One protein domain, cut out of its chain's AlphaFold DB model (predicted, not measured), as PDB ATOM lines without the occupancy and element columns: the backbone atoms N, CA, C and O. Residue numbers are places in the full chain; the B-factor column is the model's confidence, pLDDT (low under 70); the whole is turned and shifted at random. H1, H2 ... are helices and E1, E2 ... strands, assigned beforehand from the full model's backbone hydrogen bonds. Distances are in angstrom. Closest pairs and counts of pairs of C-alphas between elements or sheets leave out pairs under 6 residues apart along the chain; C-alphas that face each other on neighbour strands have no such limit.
ATOM      1  N   ALA A  62     -26.826  16.461   7.888       92.88
ATOM      2  CA  ALA A  62     -27.153  15.257   8.644       92.88
ATOM      3  C   ALA A  62     -27.628  14.103   7.736       92.88
ATOM      4  O   ALA A  62     -27.344  12.945   8.026       92.88
ATOM      5  N   SER A  63     -28.333  14.398   6.636       95.25
ATOM      6  CA  SER A  63     -28.760  13.394   5.650       95.25
ATOM      7  C   SER A  63     -27.594  12.827   4.847       95.25
ATOM      8  O   SER A  63     -27.517  11.616   4.683       95.25
ATOM      9  N   GLU A  64     -26.672  13.676   4.398       94.88
ATOM     10  CA  GLU A  64     -25.479  13.236   3.665       94.88
ATOM     11  C   GLU A  64     -24.565  12.387   4.557       94.88
ATOM     12  O   GLU A  64     -24.107  11.325   4.151       94.88
ATOM     13  N   THR A  65     -24.374  12.809   5.810       95.88
ATOM     14  CA  THR A  65     -23.601  12.045   6.799       95.88
ATOM     15  C   THR A  65     -24.232  10.676   7.064       95.88
ATOM     16  O   THR A  65     -23.513   9.685   7.135       95.88
ATOM     17  N   ARG A  66     -25.570  10.593   7.174       96.69
ATOM     18  CA  ARG A  66     -26.272   9.305   7.308       96.69
ATOM     19  C   ARG A  66     -26.076   8.420   6.081       96.69
ATOM     20  O   ARG A  66     -25.695   7.276   6.256       96.69
ATOM     21  N   GLY A  67     -26.238   8.961   4.872       96.50
ATOM     22  CA  GLY A  67     -26.034   8.194   3.639       96.50
ATOM     23  C   GLY A  67     -24.632   7.582   3.544       96.50
ATOM     24  O   GLY A  67     -24.498   6.408   3.215       96.50
ATOM     25  N   LEU A  68     -23.593   8.340   3.916       96.06
ATOM     26  CA  LEU A  68     -22.220   7.822   3.975       96.06
ATOM     27  C   LEU A  68     -22.053   6.708   5.020       96.06
ATOM     28  O   LEU A  68     -21.379   5.719   4.756       96.06
ATOM     29  N   LEU A  69     -22.662   6.850   6.200       96.81
ATOM     30  CA  LEU A  69     -22.599   5.840   7.264       96.81
ATOM     31  C   LEU A  69     -23.419   4.582   6.952       96.81
ATOM     32  O   LEU A  69     -23.052   3.491   7.395       96.81
ATOM     33  N   ASP A  70     -24.507   4.718   6.197       96.62
ATOM     34  CA  ASP A  70     -25.315   3.595   5.724       96.62
ATOM     35  C   ASP A  70     -24.522   2.753   4.714       96.62
ATOM     36  O   ASP A  70     -24.563   1.526   4.783       96.62
ATOM     37  N   MET A  71     -23.743   3.406   3.840       96.19
ATOM     38  CA  MET A  71     -22.826   2.748   2.899       96.19
ATOM     39  C   MET A  71     -21.573   2.165   3.566       96.19
ATOM     40  O   MET A  71     -21.011   1.196   3.062       96.19
ATOM     41  N   ALA A  72     -21.106   2.762   4.665       97.00
ATOM     42  CA  ALA A  72     -19.884   2.327   5.333       97.00
ATOM     43  C   ALA A  72     -20.070   0.974   6.027       97.00
ATOM     44  O   ALA A  72     -21.044   0.791   6.744       97.00
ATOM     45  N   ASP A  73     -19.130   0.047   5.905       96.88
ATOM     46  CA  ASP A  73     -19.089  -1.158   6.737       96.88
ATOM     47  C   ASP A  73     -18.545  -0.825   8.133       96.88
ATOM     48  O   ASP A  73     -19.194  -1.088   9.153       96.88
ATOM     49  N   HIS A  74     -17.414  -0.114   8.187       96.06
ATOM     50  CA  HIS A  74     -16.792   0.312   9.438       96.06
ATOM     51  C   HIS A  74     -16.189   1.719   9.380       96.06
ATOM     52  O   HIS A  74     -16.055   2.359   8.335       96.06
ATOM     53  N   VAL A  75     -15.850   2.217  10.571       97.38
ATOM     54  CA  VAL A  75     -15.222   3.523  10.786       97.38
ATOM     55  C   VAL A  75     -13.906   3.317  11.524       97.38
ATOM     56  O   VAL A  75     -13.826   2.517  12.458       97.38
ATOM     57  N   GLU A  76     -12.893   4.092  11.163       95.88
ATOM     58  CA  GLU A  76     -11.626   4.177  11.887       95.88
ATOM     59  C   GLU A  76     -11.302   5.627  12.246       95.88
ATOM     60  O   GLU A  76     -11.773   6.571  11.610       95.88
ATOM     61  N   TYR A  77     -10.479   5.809  13.280       94.12
ATOM     62  CA  TYR A  77      -9.962   7.118  13.666       94.12
ATOM     63  C   TYR A  77      -8.448   7.146  13.523       94.12
ATOM     64  O   TYR A  77      -7.746   6.411  14.215       94.12
ATOM     65  N   GLY A  78      -7.964   8.048  12.673       90.81
ATOM     66  CA  GLY A  78      -6.554   8.393  12.548       90.81
ATOM     67  C   GLY A  78      -6.230   9.753  13.181       90.81
ATOM     68  O   GLY A  78      -7.116  10.424  13.721       90.81
ATOM     69  N   PRO A  79      -4.960  10.194  13.112       86.88
ATOM     70  CA  PRO A  79      -4.553  11.538  13.522       86.88
ATOM     71  C   PRO A  79      -5.328  12.659  12.819       86.88
ATOM     72  O   PRO A  79      -5.592  13.685  13.443       86.88
ATOM     73  N   ASP A  80      -5.712  12.435  11.562       85.25
ATOM     74  CA  ASP A  80      -6.345  13.447  10.710       85.25
ATOM     75  C   ASP A  80      -7.875  13.482  10.852       85.25
ATOM     76  O   ASP A  80      -8.498  14.491  10.537       85.25
ATOM     77  N   GLY A  81      -8.483  12.433  11.416       89.31
ATOM     78  CA  GLY A  81      -9.921  12.389  11.663       89.31
ATOM     79  C   GLY A  81     -10.550  11.015  11.453       89.31
ATOM     80  O   GLY A  81      -9.882   9.985  11.574       89.31
ATOM     81  N   ALA A  82     -11.859  11.011  11.195       92.94
ATOM     82  CA  ALA A  82     -12.612   9.804  10.860       92.94
ATOM     83  C   ALA A  82     -12.349   9.351   9.413       92.94
ATOM     84  O   ALA A  82     -12.272  10.175   8.499       92.94
ATOM     85  N   ILE A  83     -12.275   8.037   9.209       95.38
ATOM     86  CA  ILE A  83     -12.228   7.391   7.894       95.38
ATOM     87  C   ILE A  83     -13.363   6.369   7.837       95.38
ATOM     88  O   ILE A  83     -13.509   5.567   8.759       95.38
ATOM     89  N   LEU A  84     -14.184   6.436   6.793       96.75
ATOM     90  CA  LEU A  84     -15.286   5.511   6.530       96.75
ATOM     91  C   LEU A  84     -14.869   4.587   5.390       96.75
ATOM     92  O   LEU A  84     -14.437   5.072   4.340       96.75
ATOM     93  N   TYR A  85     -15.051   3.288   5.589       97.19
ATOM     94  CA  TYR A  85     -14.761   2.264   4.590       97.19
ATOM     95  C   TYR A  85     -16.041   1.549   4.185       97.19
ATOM     96  O   TYR A  85     -16.917   1.371   5.028       97.19
ATOM     97  N   ASP A  86     -16.158   1.148   2.923       96.44
ATOM     98  CA  ASP A  86     -17.195   0.210   2.483       96.44
ATOM     99  C   ASP A  86     -16.824  -1.247   2.823       96.44
ATOM    100  O   ASP A  86     -15.758  -1.521   3.379       96.44
ATOM    101  N   GLY A  87     -17.712  -2.188   2.490       92.00
ATOM    102  CA  GLY A  87     -17.507  -3.619   2.751       92.00
ATOM    103  C   GLY A  87     -16.379  -4.267   1.941       92.00
ATOM    104  O   GLY A  87     -15.909  -5.338   2.317       92.00
ATOM    105  N   ASP A  88     -15.913  -3.611   0.877       94.19
ATOM    106  CA  ASP A  88     -14.781  -4.054   0.060       94.19
ATOM    107  C   ASP A  88     -13.450  -3.439   0.546       94.19
ATOM    108  O   ASP A  88     -12.378  -3.751   0.022       94.19
ATOM    109  N   GLY A  89     -13.498  -2.575   1.568       91.19
ATOM    110  CA  GLY A  89     -12.346  -1.883   2.137       91.19
ATOM    111  C   GLY A  89     -11.944  -0.606   1.391       91.19
ATOM    112  O   GLY A  89     -10.889  -0.037   1.688       91.19
ATOM    113  N   ASN A  90     -12.755  -0.117   0.450       95.19
ATOM    114  CA  ASN A  90     -12.504   1.167  -0.200       95.19
ATOM    115  C   ASN A  90     -12.895   2.319   0.722       95.19
ATOM    116  O   ASN A  90     -13.852   2.248   1.492       95.19
ATOM    117  N   ILE A  91     -12.168   3.429   0.610       95.12
ATOM    118  CA  ILE A  91     -12.453   4.635   1.387       95.12
ATOM    119  C   ILE A  91     -13.653   5.351   0.768       95.12
ATOM    120  O   ILE A  91     -13.553   5.913  -0.321       95.12
ATOM    121  N   LEU A  92     -14.759   5.397   1.506       94.56
ATOM    122  CA  LEU A  92     -15.934   6.198   1.162       94.56
ATOM    123  C   LEU A  92     -15.739   7.666   1.527       94.56
ATOM    124  O   LEU A  92     -16.200   8.567   0.828       94.56
ATOM    125  N   PHE A  93     -15.075   7.911   2.655       94.00
ATOM    126  CA  PHE A  93     -14.804   9.255   3.139       94.00
ATOM    127  C   PHE A  93     -13.585   9.275   4.058       94.00
ATOM    128  O   PHE A  93     -13.385   8.374   4.872       94.00
ATOM    129  N   ARG A  94     -12.803  10.349   3.973       92.31
ATOM    130  CA  ARG A  94     -11.709  10.665   4.890       92.31
ATOM    131  C   ARG A  94     -11.850  12.125   5.300       92.31
ATOM    132  O   ARG A  94     -11.930  12.987   4.429       92.31
ATOM    133  N   GLU A  95     -11.886  12.392   6.606       86.75
ATOM    134  CA  GLU A  95     -11.799  13.768   7.104       86.75
ATOM    135  C   GLU A  95     -10.473  14.391   6.644       86.75
ATOM    136  O   GLU A  95      -9.401  13.837   6.888       86.75
ATOM    137  N   ASP A  96     -10.565  15.540   5.978       79.44
ATOM    138  CA  ASP A  96      -9.435  16.340   5.516       79.44
ATOM    139  C   ASP A  96      -9.762  17.828   5.752       79.44
ATOM    140  O   ASP A  96     -10.925  18.214   5.613       79.44
ATOM    141  N   PRO A  97      -8.790  18.687   6.118       70.56
ATOM    142  CA  PRO A  97      -9.037  20.116   6.329       70.56
ATOM    143  C   PRO A  97      -9.640  20.855   5.125       70.56
ATOM    144  O   PRO A  97     -10.232  21.913   5.306       70.56
ATOM    145  N   SER A  98      -9.477  20.326   3.910       73.06
ATOM    146  CA  SER A  98      -9.985  20.906   2.663       73.06
ATOM    147  C   SER A  98     -11.414  20.486   2.304       73.06
ATOM    148  O   SER A  98     -11.975  21.023   1.346       73.06
ATOM    149  N   VAL A  99     -12.021  19.550   3.047       75.50
ATOM    150  CA  VAL A  99     -13.384  19.066   2.786       75.50
ATOM    151  C   VAL A  99     -14.312  19.313   3.977       75.50
ATOM    152  O   VAL A  99     -13.882  19.227   5.129       75.50
ATOM    153  N   PRO A 100     -15.614  19.562   3.737       83.12
ATOM    154  CA  PRO A 100     -16.589  19.662   4.811       83.12
ATOM    155  C   PRO A 100     -16.597  18.417   5.711       83.12
ATOM    156  O   PRO A 100     -16.712  17.288   5.223       83.12
ATOM    157  N   GLY A 101     -16.505  18.627   7.026       86.38
ATOM    158  CA  GLY A 101     -16.496  17.546   8.020       86.38
ATOM    159  C   GLY A 101     -17.853  16.843   8.156       86.38
ATOM    160  O   GLY A 101     -18.867  17.337   7.672       86.38
ATOM    161  N   LEU A 102     -17.899  15.699   8.843       91.12
ATOM    162  CA  LEU A 102     -19.148  14.952   9.068       91.12
ATOM    163  C   LEU A 102     -20.004  15.574  10.184       91.12
ATOM    164  O   LEU A 102     -19.475  16.110  11.167       91.12
ATOM    165  N   ASP A 103     -21.333  15.447  10.076       92.25
ATOM    166  CA  ASP A 103     -22.252  15.908  11.121       92.25
ATOM    167  C   ASP A 103     -21.956  15.195  12.447       92.25
ATOM    168  O   ASP A 103     -22.155  13.988  12.625       92.25
ATOM    169  N   SER A 104     -21.470  15.965  13.421       89.31
ATOM    170  CA  SER A 104     -21.008  15.425  14.699       89.31
ATOM    171  C   SER A 104     -22.131  14.832  15.553       89.31
ATOM    172  O   SER A 104     -21.842  14.029  16.444       89.31
ATOM    173  N   THR A 105     -23.384  15.233  15.329       91.19
ATOM    174  CA  THR A 105     -24.542  14.690  16.046       91.19
ATOM    175  C   THR A 105     -24.886  13.317  15.492       91.19
ATOM    176  O   THR A 105     -24.974  12.369  16.270       91.19
ATOM    177  N   VAL A 106     -24.975  13.179  14.168       95.25
ATOM    178  CA  VAL A 106     -25.202  11.895  13.491       95.25
ATOM    179  C   VAL A 106     -24.103  10.896  13.852       95.25
ATOM    180  O   VAL A 106     -24.404   9.834  14.391       95.25
ATOM    181  N   MET A 107     -22.833  11.280  13.688       95.31
ATOM    182  CA  MET A 107     -21.674  10.448  14.054       95.31
ATOM    183  C   MET A 107     -21.737   9.965  15.514       95.31
ATOM    184  O   MET A 107     -21.400   8.830  15.840       95.31
ATOM    185  N   ARG A 108     -22.194  10.812  16.443       94.44
ATOM    186  CA  ARG A 108     -22.274  10.445  17.867       94.44
ATOM    187  C   ARG A 108     -23.343   9.388  18.159       94.44
ATOM    188  O   ARG A 108     -23.199   8.652  19.137       94.44
ATOM    189  N   HIS A 109     -24.403   9.336  17.361       94.44
ATOM    190  CA  HIS A 109     -25.507   8.392  17.537       94.44
ATOM    191  C   HIS A 109     -25.357   7.116  16.701       94.44
ATOM    192  O   HIS A 109     -26.062   6.145  16.964       94.44
ATOM    193  N   ASP A 110     -24.413   7.091  15.765       96.62
ATOM    194  CA  ASP A 110     -24.148   5.940  14.914       96.62
ATOM    195  C   ASP A 110     -23.386   4.801  15.647       96.62
ATOM    196  O   ASP A 110     -22.345   5.044  16.281       96.62
ATOM    197  N   PRO A 111     -23.861   3.538  15.578       96.25
ATOM    198  CA  PRO A 111     -23.212   2.401  16.230       96.25
ATOM    199  C   PRO A 111     -21.796   2.090  15.728       96.25
ATOM    200  O   PRO A 111     -20.941   1.760  16.559       96.25
ATOM    201  N   LYS A 112     -21.533   2.207  14.415       96.94
ATOM    202  CA  LYS A 112     -20.220   1.910  13.801       96.94
ATOM    203  C   LYS A 112     -19.178   2.898  14.315       96.94
ATOM    204  O   LYS A 112     -18.120   2.516  14.814       96.94
ATOM    205  N   THR A 113     -19.556   4.168  14.362       97.06
ATOM    206  CA  THR A 113     -18.767   5.248  14.944       97.06
ATOM    207  C   THR A 113     -18.512   5.021  16.434       97.06
ATOM    208  O   THR A 113     -17.381   5.162  16.898       97.06
ATOM    209  N   GLN A 114     -19.519   4.624  17.223       97.38
ATOM    210  CA  GLN A 114     -19.287   4.338  18.645       97.38
ATOM    211  C   GLN A 114     -18.397   3.106  18.867       97.38
ATOM    212  O   GLN A 114     -17.655   3.072  19.854       97.38
ATOM    213  N   ALA A 115     -18.439   2.106  17.984       96.75
ATOM    214  CA  ALA A 115     -17.497   0.990  18.004       96.75
ATOM    215  C   ALA A 115     -16.065   1.474  17.720       96.75
ATOM    216  O   ALA A 115     -15.176   1.211  18.532       96.75
ATOM    217  N   ALA A 116     -15.882   2.286  16.677       97.44
ATOM    218  CA  ALA A 116     -14.606   2.897  16.312       97.44
ATOM    219  C   ALA A 116     -14.020   3.771  17.430       97.44
ATOM    220  O   ALA A 116     -12.847   3.653  17.773       97.44
ATOM    221  N   VAL A 117     -14.842   4.604  18.080       97.56
ATOM    222  CA  VAL A 117     -14.428   5.415  19.238       97.56
ATOM    223  C   VAL A 117     -13.913   4.532  20.376       97.56
ATOM    224  O   VAL A 117     -12.888   4.838  20.991       97.56
ATOM    225  N   ARG A 118     -14.625   3.442  20.695       96.81
ATOM    226  CA  ARG A 118     -14.210   2.517  21.760       96.81
ATOM    227  C   ARG A 118     -12.900   1.819  21.405       96.81
ATOM    228  O   ARG A 118     -12.048   1.711  22.285       96.81
ATOM    229  N   ALA A 119     -12.735   1.406  20.149       96.25
ATOM    230  CA  ALA A 119     -11.497   0.822  19.646       96.25
ATOM    231  C   ALA A 119     -10.334   1.823  19.744       96.25
ATOM    232  O   ALA A 119      -9.329   1.521  20.380       96.25
ATOM    233  N   ALA A 120     -10.510   3.055  19.261       96.25
ATOM    234  CA  ALA A 120      -9.501   4.116  19.326       96.25
ATOM    235  C   ALA A 120      -9.044   4.416  20.765       96.25
ATOM    236  O   ALA A 120      -7.860   4.614  21.035       96.25
ATOM    237  N   PHE A 121      -9.968   4.411  21.730       96.88
ATOM    238  CA  PHE A 121      -9.622   4.603  23.139       96.88
ATOM    239  C   PHE A 121      -8.874   3.419  23.766       96.88
ATOM    240  O   PHE A 121      -8.243   3.618  24.801       96.88
ATOM    241  N   GLN A 122      -8.912   2.221  23.189       95.75
ATOM    242  CA  GLN A 122      -8.200   1.043  23.707       95.75
ATOM    243  C   GLN A 122      -6.995   0.629  22.855       95.75
ATOM    244  O   GLN A 122      -6.226  -0.223  23.287       95.75
ATOM    245  N   ALA A 123      -6.817   1.238  21.684       94.12
ATOM    246  CA  ALA A 123      -5.744   0.913  20.757       94.12
ATOM    247  C   ALA A 123      -4.353   1.134  21.370       94.12
ATOM    248  O   ALA A 123      -4.128   2.092  22.122       94.12
ATOM    249  N   ASP A 124      -3.406   0.277  20.987       94.12
ATOM    250  CA  ASP A 124      -1.992   0.578  21.160       94.12
ATOM    251  C   ASP A 124      -1.600   1.663  20.153       94.12
ATOM    252  O   ASP A 124      -1.736   1.501  18.945       94.12
ATOM    253  N   LEU A 125      -1.145   2.806  20.665       92.56
ATOM    254  CA  LEU A 125      -0.739   3.946  19.846       92.56
ATOM    255  C   LEU A 125       0.787   4.061  19.728       92.56
ATOM    256  O   LEU A 125       1.293   5.140  19.403       92.56
ATOM    257  N   GLY A 126       1.524   2.993  20.053       89.06
ATOM    258  CA  GLY A 126       2.986   2.935  20.044       89.06
ATOM    259  C   GLY A 126       3.612   3.441  18.745       89.06
ATOM    260  O   GLY A 126       4.575   4.208  18.799       89.06
ATOM    261  N   GLU A 127       2.999   3.113  17.609       88.19
ATOM    262  CA  GLU A 127       3.463   3.463  16.260       88.19
ATOM    263  C   GLU A 127       3.336   4.959  15.934       88.19
ATOM    264  O   GLU A 127       4.107   5.502  15.144       88.19
ATOM    265  N   TYR A 128       2.412   5.672  16.586       87.75
ATOM    266  CA  TYR A 128       2.235   7.101  16.350       87.75
ATOM    267  C   TYR A 128       3.225   7.939  17.167       87.75
ATOM    268  O   TYR A 128       3.444   7.669  18.357       87.75
ATOM    269  N   PRO A 129       3.746   9.053  16.617       89.00
ATOM    270  CA  PRO A 129       4.444  10.053  17.414       89.00
ATOM    271  C   PRO A 129       3.484  10.705  18.418       89.00
ATOM    272  O   PRO A 129       2.268  10.740  18.224       89.00
ATOM    273  N   ALA A 130       4.017  11.302  19.488       79.75
ATOM    274  CA  ALA A 130       3.205  11.864  20.575       79.75
ATOM    275  C   ALA A 130       2.134  12.881  20.119       79.75
ATOM    276  O   ALA A 130       1.073  12.969  20.739       79.75
ATOM    277  N   ALA A 131       2.400  13.648  19.054       80.25
ATOM    278  CA  ALA A 131       1.425  14.560  18.455       80.25
ATOM    279  C   ALA A 131       0.273  13.803  17.768       80.25
ATOM    280  O   ALA A 131      -0.887  14.107  18.042       80.25
ATOM    281  N   GLY A 132       0.586  12.768  16.980       88.31
ATOM    282  CA  GLY A 132      -0.400  11.913  16.312       88.31
ATOM    283  C   GLY A 132      -1.303  11.174  17.301       88.31
ATOM    284  O   GLY A 132      -2.520  11.203  17.152       88.31
ATOM    285  N   ARG A 133      -0.737  10.645  18.400       92.88
ATOM    286  CA  ARG A 133      -1.520  10.017  19.491       92.88
ATOM    287  C   ARG A 133      -2.583  10.961  20.055       92.88
ATOM    288  O   ARG A 133      -3.718  10.567  20.305       92.88
ATOM    289  N   ARG A 134      -2.213  12.230  20.267       89.38
ATOM    290  CA  ARG A 134      -3.134  13.263  20.764       89.38
ATOM    291  C   ARG A 134      -4.185  13.632  19.727       89.38
ATOM    292  O   ARG A 134      -5.334  13.823  20.108       89.38
ATOM    293  N   ALA A 135      -3.792  13.776  18.465       88.50
ATOM    294  CA  ALA A 135      -4.703  14.135  17.385       88.50
ATOM    295  C   ALA A 135      -5.784  13.058  17.197       88.50
ATOM    296  O   ALA A 135      -6.969  13.376  17.282       88.50
ATOM    297  N   LEU A 136      -5.384  11.784  17.153       94.44
ATOM    298  CA  LEU A 136      -6.284  10.634  17.042       94.44
ATOM    299  C   LEU A 136      -7.301  10.580  18.188       94.44
ATOM    300  O   LEU A 136      -8.512  10.537  17.969       94.44
ATOM    301  N   ILE A 137      -6.833  10.651  19.439       96.12
ATOM    302  CA  ILE A 137      -7.728  10.586  20.604       96.12
ATOM    303  C   ILE A 137      -8.659  11.805  20.670       96.12
ATOM    304  O   ILE A 137      -9.799  11.687  21.126       96.12
ATOM    305  N   ARG A 138      -8.222  12.976  20.191       92.12
ATOM    306  CA  ARG A 138      -9.087  14.162  20.071       92.12
ATOM    307  C   ARG A 138     -10.154  13.988  18.995       92.12
ATOM    308  O   ARG A 138     -11.299  14.347  19.271       92.12
ATOM    309  N   ALA A 139      -9.798  13.436  17.836       91.25
ATOM    310  CA  ALA A 139     -10.736  13.135  16.759       91.25
ATOM    311  C   ALA A 139     -11.821  12.163  17.244       91.25
ATOM    312  O   ALA A 139     -13.002  12.509  17.240       91.25
ATOM    313  N   ALA A 140     -11.427  11.026  17.827       95.62
ATOM    314  CA  ALA A 140     -12.369  10.076  18.422       95.62
ATOM    315  C   ALA A 140     -13.240  10.727  19.518       95.62
ATOM    316  O   ALA A 140     -14.458  10.542  19.571       95.62
ATOM    317  N   ASN A 141     -12.654  11.563  20.388       95.00
ATOM    318  CA  ASN A 141     -13.400  12.238  21.452       95.00
ATOM    319  C   ASN A 141     -14.481  13.207  20.934       95.00
ATOM    320  O   ASN A 141     -15.494  13.391  21.621       95.00
ATOM    321  N   ARG A 142     -14.301  13.812  19.749       90.94
ATOM    322  CA  ARG A 142     -15.281  14.718  19.114       90.94
ATOM    323  C   ARG A 142     -16.639  14.025  18.936       90.94
ATOM    324  O   ARG A 142     -17.677  14.582  19.315       90.94
ATOM    325  N   HIS A 143     -16.603  12.767  18.498       93.50
ATOM    326  CA  HIS A 143     -17.780  11.942  18.204       93.50
ATOM    327  C   HIS A 143     -18.141  10.962  19.330       93.50
ATOM    328  O   HIS A 143     -19.186  10.318  19.294       93.50
ATOM    329  N   ALA A 144     -17.328  10.870  20.383       94.69
ATOM    330  CA  ALA A 144     -17.618  10.008  21.520       94.69
ATOM    331  C   ALA A 144     -18.905  10.408  22.268       94.69
ATOM    332  O   ALA A 144     -19.132  11.583  22.580       94.69
ATOM    333  N   SER A 145     -19.713   9.410  22.637       93.12
ATOM    334  CA  SER A 145     -20.813   9.581  23.591       93.12
ATOM    335  C   SER A 145     -20.304   9.911  25.004       93.12
ATOM    336  O   SER A 145     -19.146   9.662  25.356       93.12
ATOM    337  N   ALA A 146     -21.187  10.436  25.860       91.44
ATOM    338  CA  ALA A 146     -20.854  10.710  27.261       91.44
ATOM    339  C   ALA A 146     -20.393   9.445  28.012       91.44
ATOM    340  O   ALA A 146     -19.455   9.509  28.811       91.44
ATOM    341  N   TYR A 147     -21.007   8.296  27.711       92.25
ATOM    342  CA  TYR A 147     -20.632   7.006  28.282       92.25
ATOM    343  C   TYR A 147     -19.227   6.572  27.838       92.25
ATOM    344  O   TYR A 147     -18.386   6.271  28.686       92.25
ATOM    345  N   SER A 148     -18.934   6.622  26.532       94.94
ATOM    346  CA  SER A 148     -17.612   6.271  25.993       94.94
ATOM    347  C   SER A 148     -16.507   7.156  26.579       94.94
ATOM    348  O   SER A 148     -15.463   6.646  26.980       94.94
ATOM    349  N   ARG A 149     -16.754   8.469  26.713       95.50
ATOM    350  CA  ARG A 149     -15.814   9.405  27.355       95.50
ATOM    351  C   ARG A 149     -15.565   9.050  28.817       95.50
ATOM    352  O   ARG A 149     -14.414   9.012  29.238       95.50
ATOM    353  N   ARG A 150     -16.620   8.769  29.590       95.50
ATOM    354  CA  ARG A 150     -16.487   8.384  31.004       95.50
ATOM    355  C   ARG A 150     -15.662   7.107  31.156       95.50
ATOM    356  O   ARG A 150     -14.699   7.111  31.914       95.50
ATOM    357  N   ARG A 151     -15.985   6.063  30.385       95.88
ATOM    358  CA  ARG A 151     -15.239   4.796  30.392       95.88
ATOM    359  C   ARG A 151     -13.771   5.005  30.018       95.88
ATOM    360  O   ARG A 151     -12.894   4.438  30.658       95.88
ATOM    361  N   ALA A 152     -13.496   5.852  29.025       96.88
ATOM    362  CA  ALA A 152     -12.127   6.182  28.649       96.88
ATOM    363  C   ALA A 152     -11.371   6.882  29.786       96.88
ATOM    364  O   ALA A 152     -10.249   6.506  30.096       96.88
ATOM    365  N   ILE A 153     -11.987   7.850  30.464       97.38
ATOM    366  CA  ILE A 153     -11.371   8.521  31.621       97.38
ATOM    367  C   ILE A 153     -11.052   7.522  32.746       97.38
ATOM    368  O   ILE A 153     -10.005   7.628  33.389       97.38
ATOM    369  N   ASP A 154     -11.935   6.550  32.967       95.38
ATOM    370  CA  ASP A 154     -11.814   5.591  34.064       95.38
ATOM    371  C   ASP A 154     -10.708   4.559  33.834       95.38
ATOM    372  O   ASP A 154      -9.979   4.248  34.777       95.38
ATOM    373  N   SER A 155     -10.559   4.045  32.608       92.88
ATOM    374  CA  SER A 155      -9.699   2.879  32.365       92.88
ATOM    375  C   SER A 155      -8.935   2.849  31.042       92.88
ATOM    376  O   SER A 155      -8.210   1.887  30.801       92.88
TER     377      SER A 155
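What this domain is: This is residues 62 to 155 of the 424 residues of an uncharacterized protein of Bifidobacterium longum subsp. longum (UniProt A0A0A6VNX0). A small three-stranded sheet, E1, E2 and E3, has helix H3 packed over its edge strand E1; H4 folds back beside H3 as a helical hairpin and grazes the sheet, while H5 packs on H3 away from the sheet. H1 packs on the sheet by E2 and E3, and short H2 joins it to the end of H4. The 94 printed residues hold five named helices and three strands, in the order H1, E1, E2, E3, H2, H3, H4, H5; the sheet order is E1, E2, E3, antiparallel, and the class is mostly helix. The whole is compact, with a radius of gyration of the C-alphas of 12.7 A and spans of 33 by 27 by 25 A.

Where its parts are: The strands are E1, residues 74 to 77, 10.5 A long, E2, residues 82 to 85, 10.0 A, and E3, residues 91 to 94, 7.0 A; C-alpha 74 is at (-16.792, 0.312, 9.438). H3 is residues 111 to 122, 16.8 A, and H4 is residues 130 to 143, 21.1 A. H1, residues 62 to 71, 14.4 A, begins at C-alpha 62 (-27.153, 15.257, 8.644). H2 is residues 104 to 109, 8.8 A; H5, residues 146 to 155, 14.6 A, ends at C-alpha 155 (-9.699, 2.879, 32.365).

How they stand to each other: The strands form a meander, each the antiparallel neighbour of the one before. In hairpin E1 and E2, N 76 and O 83 are 2.9 A apart, within hydrogen-bond range; in hairpin E2 and E3, N 84 and O 93 are 2.8 A apart, also within range. H3 is on the sheet at a height of 4.6 A, only just over E1, with 3 of its 12 C-alphas falling on that strand; the C-alphas of Glu 76 and Ala 116 are closest, 5.5 A. H1 is on the sheet too, its closest C-alphas there being Leu 68 and Leu 92, 7.1 A. H3 and H4 touch at Val 117 and Ala 140, closest C-alphas 5.2 A, at a shallow tilt of 30 degrees, opposite ways. H3 and H5 touch at Phe 121 and Ala 152, closest C-alphas 6.3 A, at a shallow tilt of 19 degrees, the same way. H2 touches H1, closest C-alphas Ala 62 and Val 106, 6.2 A, and touches residues 142 to 143 of H4 alone, closest C-alphas Arg 108 and His 143, 4.7 A. H1 and H5 are apart. Each O i to N i+4 pair is within hydrogen-bond range in H1, H2, H3 and H5, and 9 of 10 are in H4.

The domain as a whole: The C-alphas of Ser 63 and Gly 126, the two farthest apart, are 36.4 A apart. The printed part has no cut and no long link. Its mean pLDDT is 92.7, and no printed residue is under 70.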